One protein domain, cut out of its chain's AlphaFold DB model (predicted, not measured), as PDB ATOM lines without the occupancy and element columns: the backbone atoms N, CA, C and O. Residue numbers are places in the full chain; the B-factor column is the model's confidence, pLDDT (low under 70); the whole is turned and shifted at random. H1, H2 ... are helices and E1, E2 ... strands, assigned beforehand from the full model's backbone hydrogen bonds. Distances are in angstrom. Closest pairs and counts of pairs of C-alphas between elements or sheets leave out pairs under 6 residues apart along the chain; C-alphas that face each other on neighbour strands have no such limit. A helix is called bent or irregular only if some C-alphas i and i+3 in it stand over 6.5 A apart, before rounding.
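AT A GLANCE: This is residues 657 to 666 and 682 to 723 of the 783 residues of an uncharacterized protein of Massilia umbonata (UniProt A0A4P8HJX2). A small two-strand hairpin, E1 and E2, and one longer helix, H3, follow each other end to end and make the long axis of the domain. Two short helices lie along one side of this line: H1 packs on H3, and H2 lies near the ends of the strands away from their turn. The printed part has 52 residues, with three named helices and two named strands in the order H1, H2, E1, E2, H3; the sheet, E1 - E2, is antiparallel and the class is mixed, helices and strands. The whole is only just compact, close to loose, with a radius of gyration of the C-alphas of 11.4 A, and it is only just elongated, with spans of 41 by 21 by 17 A.

HOW THE PARTS SIT: Look first at E1, residues 697 to 700, and E2, residues 703 to 706, which form an antiparallel hairpin with 156 degrees between their directions. There you will find N 698 and O 705 within hydrogen-bond range at 2.9 A, and N 700 and O 703 at 3.0 A; C-alphas 699 and 704 face each other at 4.3 A. Near this hairpin look for H2, residues 686 to 689: its closest C-alpha pair with E2 is Ala 686 and Ile 706, 5.8 A apart, and with E1 it is Ala 686 and Val 697, 6.3 A apart. From E2 a tight link of 1 residue leads to H3, residues 708 to 723, which is apart from E1 and from H2. H1, residues 658 to 662, touches H3, and the closest C-alphas, those of Leu 659 and Ala 718, are 3.9 A apart. H1 is apart from H2 and from both strands. In H1 every O i to N i+4 pair is within hydrogen-bond range, in H3 9 of 12 are, and H2 is too short for such a pair.

IN THESE COORDINATES: Find C-alpha 697 at (-29.544, -0.003, -0.979); from there E1 runs 10.3 A to C-alpha 700, and E2 comes back over 10.5 A from C-alpha 703 to C-alpha 706. H3 runs 23.2 A from C-alpha 708 at (-23.394, 3.800, 4.301) to C-alpha 723 at (-27.873, -2.183, 26.302). It is only just irregular: C-alphas 710 and 713 are 6.6 A apart. H1 begins at C-alpha 658 at (-32.418, -2.869, 14.994) and measures 6.1 A, while H2 measures 5.2 A.

THE WHOLE: The two C-alphas farthest apart, those of Glu 701 and Lys 723, are 41.2 A apart. Residues 667 to 681 are not printed, and C-alphas 666 and 682 are 10.8 A apart across this cut, which lies in the link from H1 to H2. Of the links that are printed whole, E1 to E2 and E2 to H3 are tight, H2 to E1 is short with 7 residues, and none is long. The mean pLDDT of the printed part is 87.2; look at residues 701 to 702 for the two values under 70.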
ATOM      1  N   GLY A 657     -36.271  -3.499  16.383       86.50
ATOM      2  CA  GLY A 657     -35.619  -4.741  15.957       86.50
ATOM      3  C   GLY A 657     -34.257  -4.483  15.306       86.50
ATOM      4  O   GLY A 657     -33.791  -5.273  14.481       86.50
ATOM      5  N   ALA A 658     -33.638  -3.345  15.622       87.69
ATOM      6  CA  ALA A 658     -32.418  -2.869  14.994       87.69
ATOM      7  C   ALA A 658     -31.211  -3.761  15.325       87.69
ATOM      8  O   ALA A 658     -30.396  -4.023  14.441       87.69
ATOM      9  N   LEU A 659     -31.126  -4.310  16.540       88.38
ATOM     10  CA  LEU A 659     -30.102  -5.278  16.933       88.38
ATOM     11  C   LEU A 659     -30.241  -6.579  16.138       88.38
ATOM     12  O   LEU A 659     -29.270  -7.052  15.553       88.38
ATOM     13  N   ALA A 660     -31.462  -7.111  16.034       88.38
ATOM     14  CA  ALA A 660     -31.755  -8.312  15.249       88.38
ATOM     15  C   ALA A 660     -31.481  -8.122  13.742       88.38
ATOM     16  O   ALA A 660     -31.142  -9.084  13.048       88.38
ATOM     17  N   LYS A 661     -31.582  -6.886  13.230       88.19
ATOM     18  CA  LYS A 661     -31.100  -6.514  11.892       88.19
ATOM     19  C   LYS A 661     -29.567  -6.488  11.840       88.19
ATOM     20  O   LYS A 661     -28.982  -7.212  11.042       88.19
ATOM     21  N   VAL A 662     -28.900  -5.714  12.696       89.25
ATOM     22  CA  VAL A 662     -27.436  -5.522  12.656       89.25
ATOM     23  C   VAL A 662     -26.660  -6.823  12.881       89.25
ATOM     24  O   VAL A 662     -25.687  -7.064  12.174       89.25
ATOM     25  N   VAL A 663     -27.114  -7.713  13.769       88.25
ATOM     26  CA  VAL A 663     -26.484  -9.030  14.013       88.25
ATOM     27  C   VAL A 663     -26.564  -9.963  12.788       88.25
ATOM     28  O   VAL A 663     -25.764 -10.888  12.670       88.25
ATOM     29  N   ARG A 664     -27.476  -9.709  11.837       90.81
ATOM     30  CA  ARG A 664     -27.545 -10.424  10.548       90.81
ATOM     31  C   ARG A 664     -26.643  -9.827   9.459       90.81
ATOM     32  O   ARG A 664     -26.517 -10.443   8.403       90.81
ATOM     33  N   LEU A 665     -26.044  -8.652   9.669       90.00
ATOM     34  CA  LEU A 665     -25.153  -8.021   8.691       90.00
ATOM     35  C   LEU A 665     -23.726  -8.563   8.822       90.00
ATOM     36  O   LEU A 665     -23.156  -8.611   9.910       90.00
ATOM     37  N   ARG A 666     -23.122  -8.925   7.688       91.62
ATOM     38  CA  ARG A 666     -21.763  -9.465   7.623       91.62
ATOM     39  C   ARG A 666     -20.789  -8.426   7.076       91.62
ATOM     40  O   ARG A 666     -20.836  -8.084   5.898       91.62
ATOM     41  N   VAL A 682     -12.723  -2.777   2.881       88.25
ATOM     42  CA  VAL A 682     -13.666  -3.345   3.857       88.25
ATOM     43  C   VAL A 682     -15.030  -2.676   3.715       88.25
ATOM     44  O   VAL A 682     -15.107  -1.486   3.421       88.25
ATOM     45  N   GLY A 683     -16.106  -3.435   3.918       89.06
ATOM     46  CA  GLY A 683     -17.469  -2.938   3.753       89.06
ATOM     47  C   GLY A 683     -18.528  -4.025   3.908       89.06
ATOM     48  O   GLY A 683     -18.354  -4.978   4.667       89.06
ATOM     49  N   LEU A 684     -19.635  -3.861   3.186       91.94
ATOM     50  CA  LEU A 684     -20.801  -4.746   3.179       91.94
ATOM     51  C   LEU A 684     -21.166  -5.132   1.736       91.94
ATOM     52  O   LEU A 684     -20.877  -4.389   0.800       91.94
ATOM     53  N   ILE A 685     -21.841  -6.271   1.553       90.50
ATOM     54  CA  ILE A 685     -22.366  -6.699   0.246       90.50
ATOM     55  C   ILE A 685     -23.786  -6.150   0.071       90.50
ATOM     56  O   ILE A 685     -24.655  -6.400   0.907       90.50
ATOM     57  N   ALA A 686     -24.049  -5.431  -1.026       88.81
ATOM     58  CA  ALA A 686     -25.324  -4.737  -1.240       88.81
ATOM     59  C   ALA A 686     -26.527  -5.693  -1.204       88.81
ATOM     60  O   ALA A 686     -27.541  -5.403  -0.579       88.81
ATOM     61  N   GLN A 687     -26.381  -6.879  -1.796       90.25
ATOM     62  CA  GLN A 687     -27.400  -7.927  -1.838       90.25
ATOM     63  C   GLN A 687     -27.640  -8.600  -0.474       90.25
ATOM     64  O   GLN A 687     -28.717  -9.158  -0.264       90.25
ATOM     65  N   GLU A 688     -26.679  -8.541   0.458       91.50
ATOM     66  CA  GLU A 688     -26.868  -8.995   1.846       91.50
ATOM     67  C   GLU A 688     -27.592  -7.919   2.665       91.50
ATOM     68  O   GLU A 688     -28.570  -8.219   3.348       91.50
ATOM     69  N   VAL A 689     -27.194  -6.646   2.523       90.62
ATOM     70  CA  VAL A 689     -27.876  -5.509   3.169       90.62
ATOM     71  C   VAL A 689     -29.333  -5.400   2.702       90.62
ATOM     72  O   VAL A 689     -30.220  -5.216   3.533       90.62
ATOM     73  N   GLN A 690     -29.614  -5.623   1.413       89.00
ATOM     74  CA  GLN A 690     -30.963  -5.584   0.827       89.00
ATOM     75  C   GLN A 690     -31.971  -6.510   1.543       89.00
ATOM     76  O   GLN A 690     -33.162  -6.209   1.567       89.00
ATOM     77  N   GLN A 691     -31.516  -7.615   2.149       89.19
ATOM     78  CA  GLN A 691     -32.357  -8.604   2.850       89.19
ATOM     79  C   GLN A 691     -32.620  -8.272   4.335       89.19
ATOM     80  O   GLN A 691     -33.213  -9.078   5.067       89.19
ATOM     81  N   VAL A 692     -32.113  -7.131   4.815       88.69
ATOM     82  CA  VAL A 692     -32.048  -6.778   6.244       88.69
ATOM     83  C   VAL A 692     -32.401  -5.302   6.487       88.69
ATOM     84  O   VAL A 692     -33.181  -4.997   7.392       88.69
ATOM     85  N   VAL A 693     -31.848  -4.407   5.666       90.50
ATOM     86  CA  VAL A 693     -32.100  -2.958   5.616       90.50
ATOM     87  C   VAL A 693     -32.232  -2.547   4.136       90.50
ATOM     88  O   VAL A 693     -31.295  -1.981   3.563       90.50
ATOM     89  N   PRO A 694     -33.349  -2.889   3.461       88.31
ATOM     90  CA  PRO A 694     -33.541  -2.587   2.041       88.31
ATOM     91  C   PRO A 694     -33.472  -1.087   1.714       88.31
ATOM     92  O   PRO A 694     -33.140  -0.726   0.590       88.31
ATOM     93  N   GLU A 695     -33.742  -0.226   2.693       87.00
ATOM     94  CA  GLU A 695     -33.766   1.236   2.585       87.00
ATOM     95  C   GLU A 695     -32.360   1.855   2.443       87.00
ATOM     96  O   GLU A 695     -32.222   3.025   2.089       87.00
ATOM     97  N   ALA A 696     -31.307   1.079   2.722       88.94
ATOM     98  CA  ALA A 696     -29.914   1.496   2.583       88.94
ATOM     99  C   ALA A 696     -29.285   1.101   1.232       88.94
ATOM    100  O   ALA A 696     -28.091   1.331   1.036       88.94
ATOM    101  N   VAL A 697     -30.047   0.507   0.308       89.06
ATOM    102  CA  VAL A 697     -29.544  -0.003  -0.979       89.06
ATOM    103  C   VAL A 697     -30.293   0.643  -2.143       89.06
ATOM    104  O   VAL A 697     -31.510   0.796  -2.107       89.06
ATOM    105  N   SER A 698     -29.559   1.012  -3.191       85.56
ATOM    106  CA  SER A 698     -30.109   1.524  -4.450       85.56
ATOM    107  C   SER A 698     -29.631   0.664  -5.615       85.56
ATOM    108  O   SER A 698     -28.472   0.248  -5.640       85.56
ATOM    109  N   ILE A 699     -30.515   0.387  -6.576       82.12
ATOM    110  CA  ILE A 699     -30.243  -0.456  -7.745       82.12
ATOM    111  C   ILE A 699     -30.530   0.353  -9.011       82.12
ATOM    112  O   ILE A 699     -31.608   0.928  -9.151       82.12
ATOM    113  N   GLY A 700     -29.578   0.371  -9.942       74.25
ATOM    114  CA  GLY A 700     -29.725   0.990 -11.259       74.25
ATOM    115  C   GLY A 700     -29.065   0.161 -12.360       74.25
ATOM    116  O   GLY A 700     -28.551  -0.928 -12.113       74.25
ATOM    117  N   GLU A 701     -29.027   0.700 -13.580       66.75
ATOM    118  CA  GLU A 701     -28.510   0.019 -14.785       66.75
ATOM    119  C   GLU A 701     -27.056  -0.479 -14.667       66.75
ATOM    120  O   GLU A 701     -26.633  -1.344 -15.427       66.75
ATOM    121  N   ARG A 702     -26.287   0.061 -13.711       65.56
ATOM    122  CA  ARG A 702     -24.872  -0.266 -13.465       65.56
ATOM    123  C   ARG A 702     -24.638  -1.135 -12.219       65.56
ATOM    124  O   ARG A 702     -23.489  -1.339 -11.840       65.56
ATOM    125  N   GLY A 703     -25.696  -1.640 -11.578       74.06
ATOM    126  CA  GLY A 703     -25.616  -2.521 -10.405       74.06
ATOM    127  C   GLY A 703     -26.265  -1.953  -9.138       74.06
ATOM    128  O   GLY A 703     -27.078  -1.031  -9.196       74.06
ATOM    129  N   ALA A 704     -25.915  -2.538  -7.987       81.31
ATOM    130  CA  ALA A 704     -26.455  -2.187  -6.671       81.31
ATOM    131  C   ALA A 704     -25.390  -1.515  -5.785       81.31
ATOM    132  O   ALA A 704     -24.294  -2.051  -5.625       81.31
ATOM    133  N   GLY A 705     -25.723  -0.368  -5.189       84.31
ATOM    134  CA  GLY A 705     -24.857   0.410  -4.296       84.31
ATOM    135  C   GLY A 705     -25.472   0.617  -2.910       84.31
ATOM    136  O   GLY A 705     -26.691   0.561  -2.750       84.31
ATOM    137  N   ILE A 706     -24.627   0.864  -1.903       87.69
ATOM    138  CA  ILE A 706     -25.029   1.011  -0.492       87.69
ATOM    139  C   ILE A 706     -24.855   2.462  -0.039       87.69
ATOM    140  O   ILE A 706     -23.764   3.024  -0.142       87.69
ATOM    141  N   SER A 707     -25.902   3.036   0.551       88.56
ATOM    142  CA  SER A 707     -25.800   4.248   1.361       88.56
ATOM    143  C   SER A 707     -25.296   3.887   2.760       88.56
ATOM    144  O   SER A 707     -26.061   3.484   3.639       88.56
ATOM    145  N   TYR A 708     -23.987   4.024   2.980       85.81
ATOM    146  CA  TYR A 708     -23.394   3.800   4.301       85.81
ATOM    147  C   TYR A 708     -23.878   4.826   5.342       85.81
ATOM    148  O   TYR A 708     -23.998   4.472   6.515       85.81
ATOM    149  N   SER A 709     -24.237   6.056   4.940       88.75
ATOM    150  CA  SER A 709     -24.858   7.044   5.836       88.75
ATOM    151  C   SER A 709     -26.255   6.602   6.299       88.75
ATOM    152  O   SER A 709     -26.570   6.748   7.484       88.75
ATOM    153  N   SER A 710     -27.047   5.945   5.441       89.00
ATOM    154  CA  SER A 710     -28.362   5.380   5.808       89.00
ATOM    155  C   SER A 710     -28.299   4.241   6.839       89.00
ATOM    156  O   SER A 710     -29.307   3.954   7.482       89.00
ATOM    157  N   LEU A 711     -27.144   3.592   7.035       89.75
ATOM    158  CA  LEU A 711     -26.982   2.526   8.036       89.75
ATOM    159  C   LEU A 711     -26.703   3.057   9.452       89.75
ATOM    160  O   LEU A 711     -26.969   2.356  10.430       89.75
ATOM    161  N   ILE A 712     -26.213   4.294   9.587       89.75
ATOM    162  CA  ILE A 712     -25.836   4.885  10.882       89.75
ATOM    163  C   ILE A 712     -27.027   4.945  11.868       89.75
ATOM    164  O   ILE A 712     -26.846   4.523  13.012       89.75
ATOM    165  N   PRO A 713     -28.253   5.362  11.480       89.88
ATOM    166  CA  PRO A 713     -29.417   5.323  12.373       89.88
ATOM    167  C   PRO A 713     -29.766   3.914  12.876       89.88
ATOM    168  O   PRO A 713     -30.140   3.752  14.037       89.88
ATOM    169  N   VAL A 714     -29.600   2.883  12.038       89.38
ATOM    170  CA  VAL A 714     -29.879   1.488  12.419       89.38
ATOM    171  C   VAL A 714     -28.868   1.002  13.462       89.38
ATOM    172  O   VAL A 714     -29.250   0.368  14.442       89.38
ATOM    173  N   LEU A 715     -27.588   1.355  13.302       88.06
ATOM    174  CA  LEU A 715     -26.536   1.050  14.279       88.06
ATOM    175  C   LEU A 715     -26.777   1.737  15.638       88.06
ATOM    176  O   LEU A 715     -26.480   1.149  16.679       88.06
ATOM    177  N   ILE A 716     -27.344   2.949  15.646       89.31
ATOM    178  CA  ILE A 716     -27.661   3.693  16.878       89.31
ATOM    179  C   ILE A 716     -28.775   3.005  17.682       89.31
ATOM    180  O   ILE A 716     -28.614   2.815  18.890       89.31
ATOM    181  N   GLU A 717     -29.879   2.595  17.047       92.25
ATOM    182  CA  GLU A 717     -30.945   1.878  17.766       92.25
ATOM    183  C   GLU A 717     -30.523   0.450  18.158       92.25
ATOM    184  O   GLU A 717     -30.837   0.009  19.263       92.25
ATOM    185  N   ALA A 718     -29.709  -0.234  17.344       90.00
ATOM    186  CA  ALA A 718     -29.156  -1.547  17.691       90.00
ATOM    187  C   ALA A 718     -28.322  -1.518  18.986       90.00
ATOM    188  O   ALA A 718     -28.433  -2.412  19.827       90.00
ATOM    189  N   LEU A 719     -27.516  -0.468  19.180       89.56
ATOM    190  CA  LEU A 719     -26.710  -0.286  20.390       89.56
ATOM    191  C   LEU A 719     -27.573  -0.010  21.637       89.56
ATOM    192  O   LEU A 719     -27.229  -0.447  22.737       89.56
ATOM    193  N   LYS A 720     -28.702   0.693  21.475       89.06
ATOM    194  CA  LYS A 720     -29.673   0.938  22.555       89.06
ATOM    195  C   LYS A 720     -30.413  -0.341  22.952       89.06
ATOM    196  O   LYS A 720     -30.523  -0.616  24.145       89.06
ATOM    197  N   GLU A 721     -30.873  -1.125  21.975       90.00
ATOM    198  CA  GLU A 721     -31.511  -2.430  22.202       90.00
ATOM    199  C   GLU A 721     -30.562  -3.379  22.958       90.00
ATOM    200  O   GLU A 721     -30.927  -3.891  24.017       90.00
ATOM    201  N   LEU A 722     -29.306  -3.506  22.507       86.56
ATOM    202  CA  LEU A 722     -28.286  -4.345  23.156       86.56
ATOM    203  C   LEU A 722     -28.029  -3.948  24.615       86.56
ATOM    204  O   LEU A 722     -27.866  -4.809  25.482       86.56
ATOM    205  N   LYS A 723     -28.016  -2.644  24.918       87.00
ATOM    206  CA  LYS A 723     -27.873  -2.183  26.302       87.00
ATOM    207  C   LYS A 723     -29.053  -2.625  27.184       87.00
ATOM    208  O   LYS A 723     -28.825  -2.967  28.342       87.00
TER     209      LYS A 723